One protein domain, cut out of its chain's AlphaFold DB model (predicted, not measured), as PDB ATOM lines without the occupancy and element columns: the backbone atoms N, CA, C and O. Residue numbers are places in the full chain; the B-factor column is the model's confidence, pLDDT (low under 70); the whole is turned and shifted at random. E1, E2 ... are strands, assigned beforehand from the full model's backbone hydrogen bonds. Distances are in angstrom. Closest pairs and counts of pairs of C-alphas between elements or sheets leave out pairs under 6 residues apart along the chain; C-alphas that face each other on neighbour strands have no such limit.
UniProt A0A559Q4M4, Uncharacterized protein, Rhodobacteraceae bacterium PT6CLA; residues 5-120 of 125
ATOM      1  N   VAL A   5     -35.242 -18.742  37.826       95.06
ATOM      2  CA  VAL A   5     -36.564 -19.146  37.345       95.06
ATOM      3  C   VAL A   5     -37.554 -18.078  37.790       95.06
ATOM      4  O   VAL A   5     -37.701 -17.821  38.983       95.06
ATOM      5  N   TYR A   6     -38.235 -17.467  36.833       95.00
ATOM      6  CA  TYR A   6     -39.302 -16.511  37.095       95.00
ATOM      7  C   TYR A   6     -40.633 -17.256  37.163       95.00
ATOM      8  O   TYR A   6     -41.108 -17.769  36.150       95.00
ATOM      9  N   LEU A   7     -41.218 -17.345  38.355       94.31
ATOM     10  CA  LEU A   7     -42.536 -17.936  38.578       94.31
ATOM     11  C   LEU A   7     -43.606 -16.872  38.365       94.31
ATOM     12  O   LEU A   7     -43.744 -15.976  39.189       94.31
ATOM     13  N   PHE A   8     -44.363 -16.982  37.282       93.44
ATOM     14  CA  PHE A   8     -45.438 -16.059  36.941       93.44
ATOM     15  C   PHE A   8     -46.796 -16.620  37.358       93.44
ATOM     16  O   PHE A   8     -47.168 -17.729  36.961       93.44
ATOM     17  N   ASN A   9     -47.566 -15.825  38.098       92.75
ATOM     18  CA  ASN A   9     -48.969 -16.115  38.369       92.75
ATOM     19  C   ASN A   9     -49.830 -15.576  37.216       92.75
ATOM     20  O   ASN A   9     -49.991 -14.368  37.081       92.75
ATOM     21  N   VAL A  10     -50.392 -16.460  36.384       89.81
ATOM     22  CA  VAL A  10     -51.232 -16.044  35.238       89.81
ATOM     23  C   VAL A  10     -52.731 -16.047  35.541       89.81
ATOM     24  O   VAL A  10     -53.557 -15.966  34.637       89.81
ATOM     25  N   ASN A  11     -53.109 -16.197  36.804       89.25
ATOM     26  CA  ASN A  11     -54.501 -16.239  37.232       89.25
ATOM     27  C   ASN A  11     -54.801 -15.012  38.108       89.25
ATOM     28  O   ASN A  11     -53.905 -14.471  38.751       89.25
ATOM     29  N   ALA A  12     -56.052 -14.551  38.079       88.44
ATOM     30  CA  ALA A  12     -56.512 -13.349  38.771       88.44
ATOM     31  C   ALA A  12     -56.472 -13.454  40.302       88.44
ATOM     32  O   ALA A  12     -56.469 -12.438  40.992       88.44
ATOM     33  N   GLU A  13     -56.434 -14.667  40.846       91.31
ATOM     34  CA  GLU A  13     -56.254 -14.885  42.276       91.31
ATOM     35  C   GLU A  13     -54.785 -14.754  42.678       91.31
ATOM     36  O   GLU A  13     -53.899 -15.280  42.001       91.31
ATOM     37  N   GLU A  14     -54.535 -14.129  43.826       92.56
ATOM     38  CA  GLU A  14     -53.223 -14.129  44.465       92.56
ATOM     39  C   GLU A  14     -52.748 -15.560  44.748       92.56
ATOM     40  O   GLU A  14     -53.506 -16.405  45.234       92.56
ATOM     41  N   MET A  15     -51.479 -15.819  44.445       93.62
ATOM     42  CA  MET A  15     -50.794 -17.059  44.763       93.62
ATOM     43  C   MET A  15     -49.911 -16.823  45.991       93.62
ATOM     44  O   MET A  15     -48.845 -16.224  45.887       93.62
ATOM     45  N   SER A  16     -50.366 -17.276  47.155       94.25
ATOM     46  CA  SER A  16     -49.690 -17.107  48.444       94.25
ATOM     47  C   SER A  16     -49.009 -18.395  48.896       94.25
ATOM     48  O   SER A  16     -49.238 -19.474  48.340       94.25
ATOM     49  N   ARG A  17     -48.168 -18.291  49.932       92.38
ATOM     50  CA  ARG A  17     -47.416 -19.423  50.500       92.38
ATOM     51  C   ARG A  17     -46.644 -20.192  49.430       92.38
ATOM     52  O   ARG A  17     -46.629 -21.425  49.439       92.38
ATOM     53  N   VAL A  18     -46.064 -19.464  48.478       92.38
ATOM     54  CA  VAL A  18     -45.293 -20.067  47.393       92.38
ATOM     55  C   VAL A  18     -44.037 -20.669  47.994       92.38
ATOM     56  O   VAL A  18     -43.223 -19.972  48.586       92.38
ATOM     57  N   GLN A  19     -43.889 -21.976  47.837       92.12
ATOM     58  CA  GLN A  19     -42.760 -22.726  48.349       92.12
ATOM     59  C   GLN A  19     -42.094 -23.478  47.205       92.12
ATOM     60  O   GLN A  19     -42.729 -24.260  46.499       92.12
ATOM     61  N   VAL A  20     -40.789 -23.262  47.052       91.38
ATOM     62  CA  VAL A  20     -39.925 -24.006  46.134       91.38
ATOM     63  C   VAL A  20     -38.949 -24.825  46.965       91.38
ATOM     64  O   VAL A  20     -38.095 -24.271  47.655       91.38
ATOM     65  N   ARG A  21     -39.064 -26.152  46.903       88.38
ATOM     66  CA  ARG A  21     -38.276 -27.092  47.716       88.38
ATOM     67  C   ARG A  21     -38.297 -26.697  49.200       88.38
ATOM     68  O   ARG A  21     -39.355 -26.728  49.818       88.38
ATOM     69  N   ASN A  22     -37.142 -26.329  49.753       80.06
ATOM     70  CA  ASN A  22     -36.957 -25.985  51.161       80.06
ATOM     71  C   ASN A  22     -37.120 -24.478  51.445       80.06
ATOM     72  O   ASN A  22     -36.875 -24.056  52.573       80.06
ATOM     73  N   TRP A  23     -37.511 -23.662  50.454       80.25
ATOM     74  CA  TRP A  23     -37.793 -22.240  50.677       80.25
ATOM     75  C   TRP A  23     -38.944 -22.098  51.694       80.25
ATOM     76  O   TRP A  23     -39.942 -22.824  51.587       80.25
ATOM     77  N   PRO A  24     -38.827 -21.203  52.694       78.00
ATOM     78  CA  PRO A  24     -39.971 -20.697  53.450       78.00
ATOM     79  C   PRO A  24     -41.204 -20.389  52.578       78.00
ATOM     80  O   PRO A  24     -41.102 -19.846  51.487       78.00
ATOM     81  N   ALA A  25     -42.392 -20.750  53.062       78.75
ATOM     82  CA  ALA A  25     -43.655 -20.517  52.360       78.75
ATOM     83  C   ALA A  25     -44.254 -19.142  52.721       78.75
ATOM     84  O   ALA A  25     -45.399 -19.062  53.171       78.75
ATOM     85  N   ASP A  26     -43.462 -18.077  52.617       83.62
ATOM     86  CA  ASP A  26     -43.843 -16.697  52.957       83.62
ATOM     87  C   ASP A  26     -44.038 -15.797  51.729       83.62
ATOM     88  O   ASP A  26     -44.732 -14.783  51.815       83.62
ATOM     89  N   GLU A  27     -43.505 -16.202  50.579       88.19
ATOM     90  CA  GLU A  27     -43.634 -15.448  49.338       88.19
ATOM     91  C   GLU A  27     -45.061 -15.473  48.777       88.19
ATOM     92  O   GLU A  27     -45.798 -16.468  48.850       88.19
ATOM     93  N   THR A  28     -45.432 -14.340  48.186       90.88
ATOM     94  CA  THR A  28     -46.744 -14.101  47.587       90.88
ATOM     95  C   THR A  28     -46.570 -13.466  46.215       90.88
ATOM     96  O   THR A  28     -45.742 -12.577  46.030       90.88
ATOM     97  N   ILE A  29     -47.346 -13.939  45.243       91.69
ATOM     98  CA  ILE A  29     -47.373 -13.417  43.881       91.69
ATOM     99  C   ILE A  29     -48.791 -12.951  43.581       91.69
ATOM    100  O   ILE A  29     -49.711 -13.770  43.455       91.69
ATOM    101  N   ASP A  30     -48.949 -11.637  43.441       90.31
ATOM    102  CA  ASP A  30     -50.214 -10.993  43.101       90.31
ATOM    103  C   ASP A  30     -50.898 -11.662  41.903       90.31
ATOM    104  O   ASP A  30     -50.257 -12.152  40.966       90.31
ATOM    105  N   GLY A  31     -52.229 -11.662  41.929       87.38
ATOM    106  CA  GLY A  31     -53.032 -12.082  40.791       87.38
ATOM    107  C   GLY A  31     -52.805 -11.184  39.576       87.38
ATOM    108  O   GLY A  31     -52.611  -9.971  39.700       87.38
ATOM    109  N   TRP A  32     -52.845 -11.777  38.386       86.94
ATOM    110  CA  TRP A  32     -52.772 -11.024  37.138       86.94
ATOM    111  C   TRP A  32     -54.092 -10.290  36.861       86.94
ATOM    112  O   TRP A  32     -55.170 -10.864  37.009       86.94
ATOM    113  N   SER A  33     -54.014  -9.023  36.449       81.75
ATOM    114  CA  SER A  33     -55.181  -8.200  36.119       81.75
ATOM    115  C   SER A  33     -55.004  -7.518  34.768       81.75
ATOM    116  O   SER A  33     -53.949  -6.960  34.474       81.75
ATOM    117  N   GLU A  34     -56.065  -7.510  33.964       77.06
ATOM    118  CA  GLU A  34     -56.109  -6.793  32.684       77.06
ATOM    119  C   GLU A  34     -56.244  -5.269  32.853       77.06
ATOM    120  O   GLU A  34     -56.010  -4.516  31.905       77.06
ATOM    121  N   GLU A  35     -56.615  -4.806  34.052       79.75
ATOM    122  CA  GLU A  35     -56.922  -3.399  34.350       79.75
ATOM    123  C   GLU A  35     -55.731  -2.610  34.915       79.75
ATOM    124  O   GLU A  35     -55.795  -1.384  35.021       79.75
ATOM    125  N   LYS A  36     -54.648  -3.292  35.295       72.06
ATOM    126  CA  LYS A  36     -53.443  -2.673  35.857       72.06
ATOM    127  C   LYS A  36     -52.423  -2.335  34.756       72.06
ATOM    128  O   LYS A  36     -52.453  -2.885  33.653       72.06
ATOM    129  N   ASP A  37     -51.477  -1.447  35.069       72.38
ATOM    130  CA  ASP A  37     -50.387  -1.054  34.155       72.38
ATOM    131  C   ASP A  37     -49.510  -2.250  33.717       72.38
ATOM    132  O   ASP A  37     -48.868  -2.211  32.666       72.38
ATOM    133  N   ASP A  38     -49.524  -3.339  34.489       66.50
ATOM    134  CA  ASP A  38     -48.814  -4.598  34.261       66.50
ATOM    135  C   ASP A  38     -49.640  -5.633  33.468       66.50
ATOM    136  O   ASP A  38     -49.282  -6.808  33.417       66.50
ATOM    137  N   ARG A  39     -50.702  -5.221  32.757       71.38
ATOM    138  CA  ARG A  39     -51.559  -6.131  31.965       71.38
ATOM    139  C   ARG A  39     -50.809  -7.060  31.001       71.38
ATOM    140  O   ARG A  39     -51.303  -8.133  30.682       71.38
ATOM    141  N   TYR A  40     -49.626  -6.671  30.520       73.88
ATOM    142  CA  TYR A  40     -48.792  -7.494  29.627       73.88
ATOM    143  C   TYR A  40     -47.624  -8.197  30.334       73.88
ATOM    144  O   TYR A  40     -46.864  -8.917  29.689       73.88
ATOM    145  N   SER A  41     -47.489  -7.992  31.642       72.31
ATOM    146  CA  SER A  41     -46.376  -8.446  32.467       72.31
ATOM    147  C   SER A  41     -46.922  -9.005  33.783       72.31
ATOM    148  O   SER A  41     -46.992  -8.269  34.761       72.31
ATOM    149  N   PRO A  42     -47.334 -10.284  33.836       76.25
ATOM    150  CA  PRO A  42     -47.820 -10.879  35.076       76.25
ATOM    151  C   PRO A  42     -46.815 -10.734  36.222       76.25
ATOM    152  O   PRO A  42     -45.601 -10.718  36.006       76.25
ATOM    153  N   ASN A  43     -47.332 -10.652  37.448       83.81
ATOM    154  CA  ASN A  43     -46.499 -10.583  38.642       83.81
ATOM    155  C   ASN A  43     -45.676 -11.865  38.781       83.81
ATOM    156  O   ASN A  43     -46.152 -12.967  38.470       83.81
ATOM    157  N   ALA A  44     -44.424 -11.707  39.214       87.69
ATOM    158  CA  ALA A  44     -43.458 -12.792  39.230       87.69
ATOM    159  C   ALA A  44     -42.580 -12.796  40.472       87.69
ATOM    160  O   ALA A  44     -42.151 -11.750  40.954       87.69
ATOM    161  N   LEU A  45     -42.228 -14.004  40.903       91.62
ATOM    162  CA  LEU A  45     -41.172 -14.249  41.873       91.62
ATOM    163  C   LEU A  45     -39.931 -14.738  41.129       91.62
ATOM    164  O   LEU A  45     -39.981 -15.737  40.408       91.62
ATOM    165  N   ALA A  46     -38.813 -14.037  41.305       92.69
ATOM    166  CA  ALA A  46     -37.524 -14.461  40.778       92.69
ATOM    167  C   ALA A  46     -36.840 -15.390  41.786       92.69
ATOM    168  O   ALA A  46     -36.419 -14.955  42.856       92.69
ATOM    169  N   VAL A  47     -36.711 -16.666  41.429       92.50
ATOM    170  CA  VAL A  47     -36.051 -17.677  42.257       92.50
ATOM    171  C   VAL A  47     -34.678 -18.000  41.672       92.50
ATOM    172  O   VAL A  47     -34.612 -18.425  40.517       92.50
ATOM    173  N   PRO A  48     -33.578 -17.854  42.431       93.44
ATOM    174  CA  PRO A  48     -32.246 -18.217  41.960       93.44
ATOM    175  C   PRO A  48     -32.160 -19.668  41.491       93.44
ATOM    176  O   PRO A  48     -32.856 -20.543  42.008       93.44
ATOM    177  N   ARG A  49     -31.269 -19.944  40.536       94.06
ATOM    178  CA  ARG A  49     -30.921 -21.311  40.134       94.06
ATOM    179  C   ARG A  49     -29.634 -21.778  40.800       94.06
ATOM    180  O   ARG A  49     -28.696 -21.010  41.002       94.06
ATOM    181  N   GLU A  50     -29.547 -23.075  41.046       92.62
ATOM    182  CA  GLU A  50     -28.343 -23.745  41.516       92.62
ATOM    183  C   GLU A  50     -28.072 -25.028  40.723       92.62
ATOM    184  O   GLU A  50     -28.942 -25.598  40.065       92.62
ATOM    185  N   LYS A  51     -26.820 -25.486  40.750       89.38
ATOM    186  CA  LYS A  51     -26.445 -26.725  40.061       89.38
ATOM    187  C   LYS A  51     -26.906 -27.966  40.821       89.38
ATOM    188  O   LYS A  51     -27.324 -28.939  40.207       89.38
ATOM    189  N   PHE A  52     -26.788 -27.935  42.144       88.06
ATOM    190  CA  PHE A  52     -27.051 -29.073  43.015       88.06
ATOM    191  C   PHE A  52     -28.018 -28.658  44.105       88.06
ATOM    192  O   PHE A  52     -27.854 -27.549  44.603       88.06
ATOM    193  N   PRO A  53     -28.950 -29.535  44.508       83.06
ATOM    194  CA  PRO A  53     -29.868 -29.244  45.589       83.06
ATOM    195  C   PRO A  53     -29.105 -28.978  46.891       83.06
ATOM    196  O   PRO A  53     -28.474 -29.881  47.438       83.06
ATOM    197  N   THR A  54     -29.170 -27.747  47.389       82.38
ATOM    198  CA  THR A  54     -28.684 -27.366  48.721       82.38
ATOM    199  C   THR A  54     -29.856 -26.973  49.624       82.38
ATOM    200  O   THR A  54     -31.019 -27.058  49.216       82.38
ATOM    201  N   ASP A  55     -29.556 -26.542  50.852       74.56
ATOM    202  CA  ASP A  55     -30.530 -25.937  51.770       74.56
ATOM    203  C   ASP A  55     -30.877 -24.482  51.394       74.56
ATOM    204  O   ASP A  55     -31.612 -23.808  52.114       74.56
ATOM    205  N   SER A  56     -30.339 -23.969  50.280       72.19
ATOM    206  CA  SER A  56     -30.631 -22.621  49.802       72.19
ATOM    207  C   SER A  56     -32.004 -22.522  49.123       72.19
ATOM    208  O   SER A  56     -32.555 -23.491  48.600       72.19
ATOM    209  N   CYS A  57     -32.557 -21.310  49.121       79.50
ATOM    210  CA  CYS A  57     -33.817 -20.966  48.466       79.50
ATOM    211  C   CYS A  57     -33.619 -20.845  46.944       79.50
ATOM    212  O   CYS A  57     -33.393 -19.750  46.430       79.50
ATOM    213  N   SER A  58     -33.618 -21.972  46.224       89.50
ATOM    214  CA  SER A  58     -33.316 -21.989  44.786       89.50
ATOM    215  C   SER A  58     -33.877 -23.204  44.029       89.50
ATOM    216  O   SER A  58     -34.189 -24.255  44.598       89.50
ATOM    217  N   PHE A  59     -33.987 -23.057  42.704       92.56
ATOM    218  CA  PHE A  59     -34.249 -24.157  41.777       92.56
ATOM    219  C   PHE A  59     -32.941 -24.866  41.413       92.56
ATOM    220  O   PHE A  59     -32.063 -24.274  40.786       92.56
ATOM    221  N   ALA A  60     -32.829 -26.149  41.737       93.25
ATOM    222  CA  ALA A  60     -31.705 -26.977  41.316       93.25
ATOM    223  C   ALA A  60     -31.948 -27.607  39.938       93.25
ATOM    224  O   ALA A  60     -33.083 -27.710  39.471       93.25
ATOM    225  N   GLN A  61     -30.886 -28.086  39.289       92.69
ATOM    226  CA  GLN A  61     -31.045 -29.049  38.195       92.69
ATOM    227  C   GLN A  61     -31.727 -30.327  38.721       92.69
ATOM    228  O   GLN A  61     -31.439 -30.774  39.833       92.69
ATOM    229  N   GLY A  62     -32.611 -30.921  37.917       92.88
ATOM    230  CA  GLY A  62     -33.469 -32.037  38.321       92.88
ATOM    231  C   GLY A  62     -34.821 -31.581  38.872       92.88
ATOM    232  O   GLY A  62     -35.361 -30.561  38.442       92.88
ATOM    233  N   ASP A  63     -35.381 -32.366  39.791       93.50
ATOM    234  CA  ASP A  63     -36.745 -32.196  40.293       93.50
ATOM    235  C   ASP A  63     -36.833 -31.158  41.414       93.50
ATOM    236  O   ASP A  63     -36.109 -31.211  42.410       93.50
ATOM    237  N   ASN A  64     -37.778 -30.231  41.275       93.75
ATOM    238  CA  ASN A  64     -38.055 -29.191  42.255       93.75
ATOM    239  C   ASN A  64     -39.538 -29.217  42.612       93.75
ATOM    240  O   ASN A  64     -40.386 -28.947  41.762       93.75
ATOM    241  N   SER A  65     -39.866 -29.529  43.863       93.88
ATOM    242  CA  SER A  65     -41.241 -29.419  44.344       93.88
ATOM    243  C   SER A  65     -41.643 -27.952  44.446       93.88
ATOM    244  O   SER A  65     -40.923 -27.159  45.053       93.88
ATOM    245  N   VAL A  66     -42.796 -27.611  43.889       94.62
ATOM    246  CA  VAL A  66     -43.418 -26.296  44.022       94.62
ATOM    247  C   VAL A  66     -44.802 -26.487  44.618       94.62
ATOM    248  O   VAL A  66     -45.579 -27.304  44.123       94.62
ATOM    249  N   SER A  67     -45.120 -25.742  45.667       94.44
ATOM    250  CA  SER A  67     -46.453 -25.690  46.268       94.44
ATOM    251  C   SER A  67     -46.883 -24.246  46.481       94.44
ATOM    252  O   SER A  67     -46.057 -23.342  46.594       94.44
ATOM    253  N   PHE A  68     -48.191 -24.022  46.478       94.69
ATOM    254  CA  PHE A  68     -48.786 -22.713  46.704       94.69
ATOM    255  C   PHE A  68     -50.237 -22.843  47.171       94.69
ATOM    256  O   PHE A  68     -50.894 -23.870  46.974       94.69
ATOM    257  N   SER A  69     -50.750 -21.757  47.737       94.12
ATOM    258  CA  SER A  69     -52.140 -21.584  48.138       94.12
ATOM    259  C   SER A  69     -52.776 -20.461  47.327       94.12
ATOM    260  O   SER A  69     -52.155 -19.443  47.035       94.12
ATOM    261  N   ARG A  70     -54.048 -20.624  46.990       92.62
ATOM    262  CA  ARG A  70     -54.933 -19.570  46.486       92.62
ATOM    263  C   ARG A  70     -56.207 -19.560  47.331       92.62
ATOM    264  O   ARG A  70     -56.450 -20.534  48.048       92.62
ATOM    265  N   PRO A  71     -57.044 -18.513  47.243       91.81
ATOM    266  CA  PRO A  71     -58.309 -18.465  47.969       91.81
ATOM    267  C   PRO A  71     -59.216 -19.674  47.705       91.81
ATOM    268  O   PRO A  71     -59.874 -20.151  48.622       91.81
ATOM    269  N   THR A  72     -59.236 -20.202  46.475       89.56
ATOM    270  CA  THR A  72     -60.155 -21.291  46.098       89.56
ATOM    271  C   THR A  72     -59.524 -22.685  46.078       89.56
ATOM    272  O   THR A  72     -60.248 -23.684  46.115       89.56
ATOM    273  N   PHE A  73     -58.194 -22.806  46.022       91.25
ATOM    274  CA  PHE A  73     -57.517 -24.105  45.966       91.25
ATOM    275  C   PHE A  73     -56.042 -24.043  46.373       91.25
ATOM    276  O   PHE A  73     -55.397 -23.002  46.301       91.25
ATOM    277  N   ASN A  74     -55.484 -25.207  46.699       93.00
ATOM    278  CA  ASN A  74     -54.047 -25.431  46.811       93.00
ATOM    279  C   ASN A  74     -53.508 -26.119  45.560       93.00
ATOM    280  O   ASN A  74     -54.140 -27.032  45.015       93.00
ATOM    281  N   GLY A  75     -52.323 -25.700  45.130       94.06
ATOM    282  CA  GLY A  75     -51.589 -26.321  44.036       94.06
ATOM    283  C   GLY A  75     -50.264 -26.894  44.515       94.06
ATOM    284  O   GLY A  75     -49.599 -26.330  45.383       94.06
ATOM    285  N   ALA A  76     -49.880 -28.025  43.934       95.12
ATOM    286  CA  ALA A  76     -48.563 -28.611  44.118       95.12
ATOM    287  C   ALA A  76     -48.156 -29.367  42.853       95.12
ATOM    288  O   ALA A  76     -48.968 -30.080  42.263       95.12
ATOM    289  N   PHE A  77     -46.903 -29.214  42.437       95.81
ATOM    290  CA  PHE A  77     -46.336 -29.904  41.282       95.81
ATOM    291  C   PHE A  77     -44.825 -30.091  41.436       95.81
ATOM    292  O   PHE A  77     -44.192 -29.502  42.310       95.81
ATOM    293  N   ILE A  78     -44.241 -30.932  40.584       95.50
ATOM    294  CA  ILE A  78     -42.791 -31.106  40.484       95.50
ATOM    295  C   ILE A  78     -42.349 -30.507  39.157       95.50
ATOM    296  O   ILE A  78     -42.856 -30.894  38.111       95.50
ATOM    297  N   LEU A  79     -41.416 -29.565  39.211       94.94
ATOM    298  CA  LEU A  79     -40.805 -28.943  38.047       94.94
ATOM    299  C   LEU A  79     -39.415 -29.537  37.821       94.94
ATOM    300  O   LEU A  79     -38.519 -29.355  38.648       94.94
ATOM    301  N   THR A  80     -39.223 -30.222  36.697       94.62
ATOM    302  CA  THR A  80     -37.927 -30.808  36.336       94.62
ATOM    303  C   THR A  80     -37.148 -29.868  35.420       94.62
ATOM    304  O   THR A  80     -37.622 -29.511  34.339       94.62
ATOM    305  N   ILE A  81     -35.938 -29.483  35.832       94.25
ATOM    306  CA  ILE A  81     -34.994 -28.712  35.015       94.25
ATOM    307  C   ILE A  81     -33.944 -29.669  34.455       94.25
ATOM    308  O   ILE A  81     -33.137 -30.214  35.212       94.25
ATOM    309  N   ASP A  82     -33.930 -29.848  33.135       91.75
ATOM    310  CA  ASP A  82     -32.951 -30.698  32.452       91.75
ATOM    311  C   ASP A  82     -31.507 -30.230  32.759       91.75
ATOM    312  O   ASP A  82     -31.184 -29.055  32.546       91.75
ATOM    313  N   PRO A  83     -30.614 -31.121  33.236       90.88
ATOM    314  CA  PRO A  83     -29.196 -30.820  33.426       90.88
ATOM    315  C   PRO A  83     -28.469 -30.292  32.177       90.88
ATOM    316  O   PRO A  83     -27.426 -29.649  32.317       90.88
ATOM    317  N   ALA A  84     -28.994 -30.546  30.973       91.50
ATOM    318  CA  ALA A  84     -28.480 -30.021  29.709       91.50
ATOM    319  C   ALA A  84     -28.730 -28.513  29.526       91.50
ATOM    320  O   ALA A  84     -28.067 -27.875  28.708       91.50
ATOM    321  N   ILE A  85     -29.664 -27.920  30.278       92.00
ATOM    322  CA  ILE A  85     -29.915 -26.475  30.263       92.00
ATOM    323  C   ILE A  85     -28.807 -25.765  31.040       92.00
ATOM    324  O   ILE A  85     -28.545 -26.087  32.205       92.00
ATOM    325  N   SER A  86     -28.199 -24.746  30.424       92.81
ATOM    326  CA  SER A  86     -27.146 -23.968  31.073       92.81
ATOM    327  C   SER A  86     -27.657 -23.331  32.362       92.81
ATOM    328  O   SER A  86     -28.767 -22.800  32.422       92.81
ATOM    329  N   LEU A  87     -26.831 -23.356  33.409       93.62
ATOM    330  CA  LEU A  87     -27.144 -22.734  34.697       93.62
ATOM    331  C   LEU A  87     -27.253 -21.204  34.596       93.62
ATOM    332  O   LEU A  87     -27.907 -20.586  35.428       93.62
ATOM    333  N   SER A  88     -26.605 -20.593  33.602       93.56
ATOM    334  CA  SER A  88     -26.656 -19.145  33.373       93.56
ATOM    335  C   SER A  88     -27.957 -18.668  32.740       93.56
ATOM    336  O   SER A  88     -28.191 -17.466  32.722       93.56
ATOM    337  N   ASP A  89     -28.750 -19.576  32.172       93.62
ATOM    338  CA  ASP A  89     -29.940 -19.190  31.424       93.62
ATOM    339  C   ASP A  89     -31.056 -18.805  32.393       93.62
ATOM    340  O   ASP A  89     -31.321 -19.503  33.374       93.62
ATOM    341  N   ASP A  90     -31.744 -17.710  32.115       96.06
ATOM    342  CA  ASP A  90     -33.001 -17.432  32.795       96.06
ATOM    343  C   ASP A  90     -34.102 -18.323  32.217       96.06
ATOM    344  O   ASP A  90     -34.157 -18.583  31.009       96.06
ATOM    345  N   LEU A  91     -34.979 -18.800  33.094       96.19
ATOM    346  CA  LEU A  91     -36.124 -19.630  32.747       96.19
ATOM    347  C   LEU A  91     -37.414 -18.958  33.203       96.19
ATOM    348  O   LEU A  91     -37.450 -18.247  34.204       96.19
ATOM    349  N   ILE A  92     -38.486 -19.219  32.473       96.06
ATOM    350  CA  ILE A  92     -39.816 -18.676  32.728       96.06
ATOM    351  C   ILE A  92     -40.726 -19.844  33.078       96.06
ATOM    352  O   ILE A  92     -40.796 -20.810  32.323       96.06
ATOM    353  N   CYS A  93     -41.421 -19.767  34.207       95.69
ATOM    354  CA  CYS A  93     -42.413 -20.748  34.619       95.69
ATOM    355  C   CYS A  93     -43.777 -20.066  34.755       95.69
ATOM    356  O   CYS A  93     -43.993 -19.284  35.681       95.69
ATOM    357  N   TYR A  94     -44.699 -20.356  33.839       94.81
ATOM    358  CA  TYR A  94     -46.078 -19.884  33.934       94.81
ATOM    359  C   TYR A  94     -46.909 -20.858  34.759       94.81
ATOM    360  O   TYR A  94     -47.051 -22.020  34.380       94.81
ATOM    361  N   VAL A  95     -47.482 -20.384  35.865       94.50
ATOM    362  CA  VAL A  95     -48.342 -21.182  36.746       94.50
ATOM    363  C   VAL A  95     -49.800 -20.813  36.501       94.50
ATOM    364  O   VAL A  95     -50.258 -19.727  36.865       94.50
ATOM    365  N   THR A  96     -50.529 -21.733  35.873       92.00
ATOM    366  CA  THR A  96     -51.959 -21.614  35.577       92.00
ATOM    367  C   THR A  96     -52.805 -22.211  36.709       92.00
ATOM    368  O   THR A  96     -52.308 -22.537  37.789       92.00
ATOM    369  N   ARG A  97     -54.118 -22.366  36.480       90.56
ATOM    370  CA  ARG A  97     -55.018 -23.013  37.443       90.56
ATOM    371  C   ARG A  97     -54.659 -24.480  37.702       90.56
ATOM    372  O   ARG A  97     -54.791 -24.925  38.833       90.56
ATOM    373  N   SER A  98     -54.262 -25.225  36.674       93.00
ATOM    374  CA  SER A  98     -54.065 -26.684  36.748       93.00
ATOM    375  C   SER A  98     -52.816 -27.169  36.018       93.00
ATOM    376  O   SER A  98     -52.638 -28.372  35.832       93.00
ATOM    377  N   SER A  99     -51.967 -26.257  35.555       95.06
ATOM    378  CA  SER A  99     -50.709 -26.604  34.905       95.06
ATOM    379  C   SER A  99     -49.606 -25.601  35.215       95.06
ATOM    380  O   SER A  99     -49.865 -24.450  35.567       95.06
ATOM    381  N   ALA A 100     -48.367 -26.057  35.086       96.25
ATOM    382  CA  ALA A 100     -47.172 -25.234  35.103       96.25
ATOM    383  C   ALA A 100     -46.379 -25.487  33.819       96.25
ATOM    384  O   ALA A 100     -46.158 -26.640  33.445       96.25
ATOM    385  N   LEU A 101     -45.960 -24.414  33.150       96.31
ATOM    386  CA  LEU A 101     -45.229 -24.458  31.886       96.31
ATOM    387  C   LEU A 101     -43.850 -23.822  32.067       96.31
ATOM    388  O   LEU A 101     -43.761 -22.615  32.283       96.31
ATOM    389  N   LEU A 102     -42.788 -24.620  31.955       96.25
ATOM    390  CA  LEU A 102     -41.401 -24.161  31.991       96.25
ATOM    391  C   LEU A 102     -40.893 -23.895  30.579       96.25
ATOM    392  O   LEU A 102     -40.980 -24.755  29.700       96.25
ATOM    393  N   MET A 103     -40.290 -22.731  30.378       96.12
ATOM    394  CA  MET A 103     -39.771 -22.299  29.089       96.12
ATOM    395  C   MET A 103     -38.438 -21.571  29.226       96.12
ATOM    396  O   MET A 103     -38.120 -20.987  30.265       96.12
ATOM    397  N   ARG A 104     -37.668 -21.567  28.140       94.81
ATOM    398  CA  ARG A 104     -36.542 -20.645  27.964       94.81
ATOM    399  C   ARG A 104     -37.063 -19.248  27.618       94.81
ATOM    400  O   ARG A 104     -38.159 -19.088  27.085       94.81
ATOM    401  N   THR A 105     -36.242 -18.225  27.840       92.00
ATOM    402  CA  THR A 105     -36.567 -16.826  27.488       92.00
ATOM    403  C   THR A 105     -36.774 -16.585  25.989       92.00
ATOM    404  O   THR A 105     -37.385 -15.591  25.611       92.00
ATOM    405  N   ASN A 106     -36.313 -17.494  25.125       92.12
ATOM    406  CA  ASN A 106     -36.567 -17.463  23.680       92.12
ATOM    407  C   ASN A 106     -37.936 -18.060  23.276       92.12
ATOM    408  O   ASN A 106     -38.230 -18.122  22.084       92.12
ATOM    409  N   GLY A 107     -38.748 -18.514  24.239       90.44
ATOM    410  CA  GLY A 107     -40.074 -19.096  24.010       90.44
ATOM    411  C   GLY A 107     -40.091 -20.609  23.777       90.44
ATOM    412  O   GLY A 107     -41.153 -21.170  23.521       90.44
ATOM    413  N   GLU A 108     -38.949 -21.293  23.858       94.12
ATOM    414  CA  GLU A 108     -38.911 -22.752  23.766       94.12
ATOM    415  C   GLU A 108     -39.479 -23.398  25.034       94.12
ATOM    416  O   GLU A 108     -38.980 -23.164  26.138       94.12
ATOM    417  N   VAL A 109     -40.495 -24.246  24.864       94.38
ATOM    418  CA  VAL A 109     -41.076 -25.038  25.951       94.38
ATOM    419  C   VAL A 109     -40.122 -26.163  26.336       94.38
ATOM    420  O   VAL A 109     -39.769 -27.000  25.510       94.38
ATOM    421  N   ILE A 110     -39.734 -26.188  27.608       93.75
ATOM    422  CA  ILE A 110     -38.897 -27.236  28.198       93.75
ATOM    423  C   ILE A 110     -39.777 -28.350  28.755       93.75
ATOM    424  O   ILE A 110     -39.529 -29.526  28.501       93.75
ATOM    425  N   SER A 111     -40.784 -27.987  29.548       93.75
ATOM    426  CA  SER A 111     -41.676 -28.952  30.183       93.75
ATOM    427  C   SER A 111     -43.033 -28.341  30.494       93.75
ATOM    428  O   SER A 111     -43.158 -27.144  30.750       93.75
ATOM    429  N   GLU A 112     -44.054 -29.188  30.484       95.06
ATOM    430  CA  GLU A 112     -45.394 -28.864  30.952       95.06
ATOM    431  C   GLU A 112     -45.817 -29.925  31.962       95.06
ATOM    432  O   GLU A 112     -45.683 -31.127  31.720       95.06
ATOM    433  N   VAL A 113     -46.326 -29.478  33.105       96.00
ATOM    434  CA  VAL A 113     -46.778 -30.351  34.183       96.00
ATOM    435  C   VAL A 113     -48.217 -30.004  34.494       96.00
ATOM    436  O   VAL A 113     -48.525 -28.870  34.845       96.00
ATOM    437  N   THR A 114     -49.106 -30.983  34.379       95.25
ATOM    438  CA  THR A 114     -50.494 -30.850  34.835       95.25
ATOM    439  C   THR A 114     -50.591 -31.331  36.276       95.25
ATOM    440  O   THR A 114     -50.034 -32.370  36.627       95.25
ATOM    441  N   PHE A 115     -51.316 -30.597  37.110       92.56
ATOM    442  CA  PHE A 115     -51.585 -30.962  38.496       92.56
ATOM    443  C   PHE A 115     -53.072 -30.809  38.811       92.56
ATOM    444  O   PHE A 115     -53.775 -30.009  38.196       92.56
ATOM    445  N   ALA A 116     -53.557 -31.589  39.775       91.00
ATOM    446  CA  ALA A 116     -54.938 -31.520  40.234       91.00
ATOM    447  C   ALA A 116     -55.058 -30.481  41.365       91.00
ATOM    448  O   ALA A 116     -54.473 -30.689  42.431       91.00
ATOM    449  N   PRO A 117     -55.802 -29.376  41.171       86.12
ATOM    450  CA  PRO A 117     -56.066 -28.415  42.236       86.12
ATOM    451  C   PRO A 117     -56.821 -29.081  43.385       86.12
ATOM    452  O   PRO A 117     -57.859 -29.707  43.164       86.12
ATOM    453  N   THR A 118     -56.332 -28.926  44.614       90.00
ATOM    454  CA  THR A 118     -57.073 -29.367  45.803       90.00
ATOM    455  C   THR A 118     -57.960 -28.222  46.257       90.00
ATOM    456  O   THR A 118     -57.445 -27.220  46.750       90.00
ATOM    457  N   LEU A 119     -59.276 -28.338  46.071       87.56
ATOM    458  CA  LEU A 119     -60.214 -27.315  46.536       87.56
ATOM    459  C   LEU A 119     -60.075 -27.126  48.048       87.56
ATOM    460  O   LEU A 119     -60.008 -28.104  48.796       87.56
ATOM    461  N   MET A 120     -60.037 -25.870  48.485       79.00
ATOM    462  CA  MET A 120     -60.174 -25.568  49.905       79.00
ATOM    463  C   MET A 120     -61.603 -25.918  50.321       79.00
ATOM    464  O   MET A 120     -62.550 -25.606  49.597       79.00
TER     465      MET A 120
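This is residues 5 to 120 of the 125 residues of an uncharacterized protein of Rhodobacteraceae bacterium PT6CLA (UniProt A0A559Q4M4). Two twisted sheets lie face to face as a sandwich, E4 E1 E7 E8 E9 on one side and E3 E2 E5 E6 on the other, with a long loop, residues 30 to 43, at one end. The five-strand sheet, in that order, is mixed; the four-strand sheet, in that order, is antiparallel. The printed part has 116 residues, with nine named strands, E1 to E9 along the chain, and no named helix; the class is all strand, though 55 residues, under half, are in named elements. It is compact, with a radius of gyration of the C-alphas of 13.6 A and spans of 37 by 29 by 23 A.

E1, residues 5 to 9, begins at C-alpha 5 (-36.564, -19.146, 37.345). E2 is residues 15 to 20, E3 27 to 29, E4 44 to 50, 18.8 A long, and E5 62 to 69, 23.5 A. E6, 73 to 81, is 25.5 A; E7 is 91 to 95 and E8 99 to 104. E9, 109 to 114, ends at C-alpha 114 (-50.494, -30.850, 34.835).

E1 is antiparallel to E4, N 7 to O 45 2.9 A, and parallel to E7, N 8 to O 93 2.8 A. E7, E8 and E9 form a meander, each strand the antiparallel neighbour of the one before: N 94 to O 101 is 2.9 A, N 102 to O 111 2.8 A. Hairpin E2 and E3 has N 29 to O 15 at 2.8 A; E2 and E5, N 19 to O 67 at 2.8 A; hairpin E5 and E6, N 66 to O 77 at 2.8 A. Between the sheets, the closest C-alphas of E6 and E9 are Phe 77 and Val 113, 7.1 A apart.

The C-alphas farthest apart, of Glu 35 and Phe 52, are 40.3 A apart. The printed part has no cut; the links E3 to E4 and E4 to E5 are long. Residue 38 is under pLDDT 70.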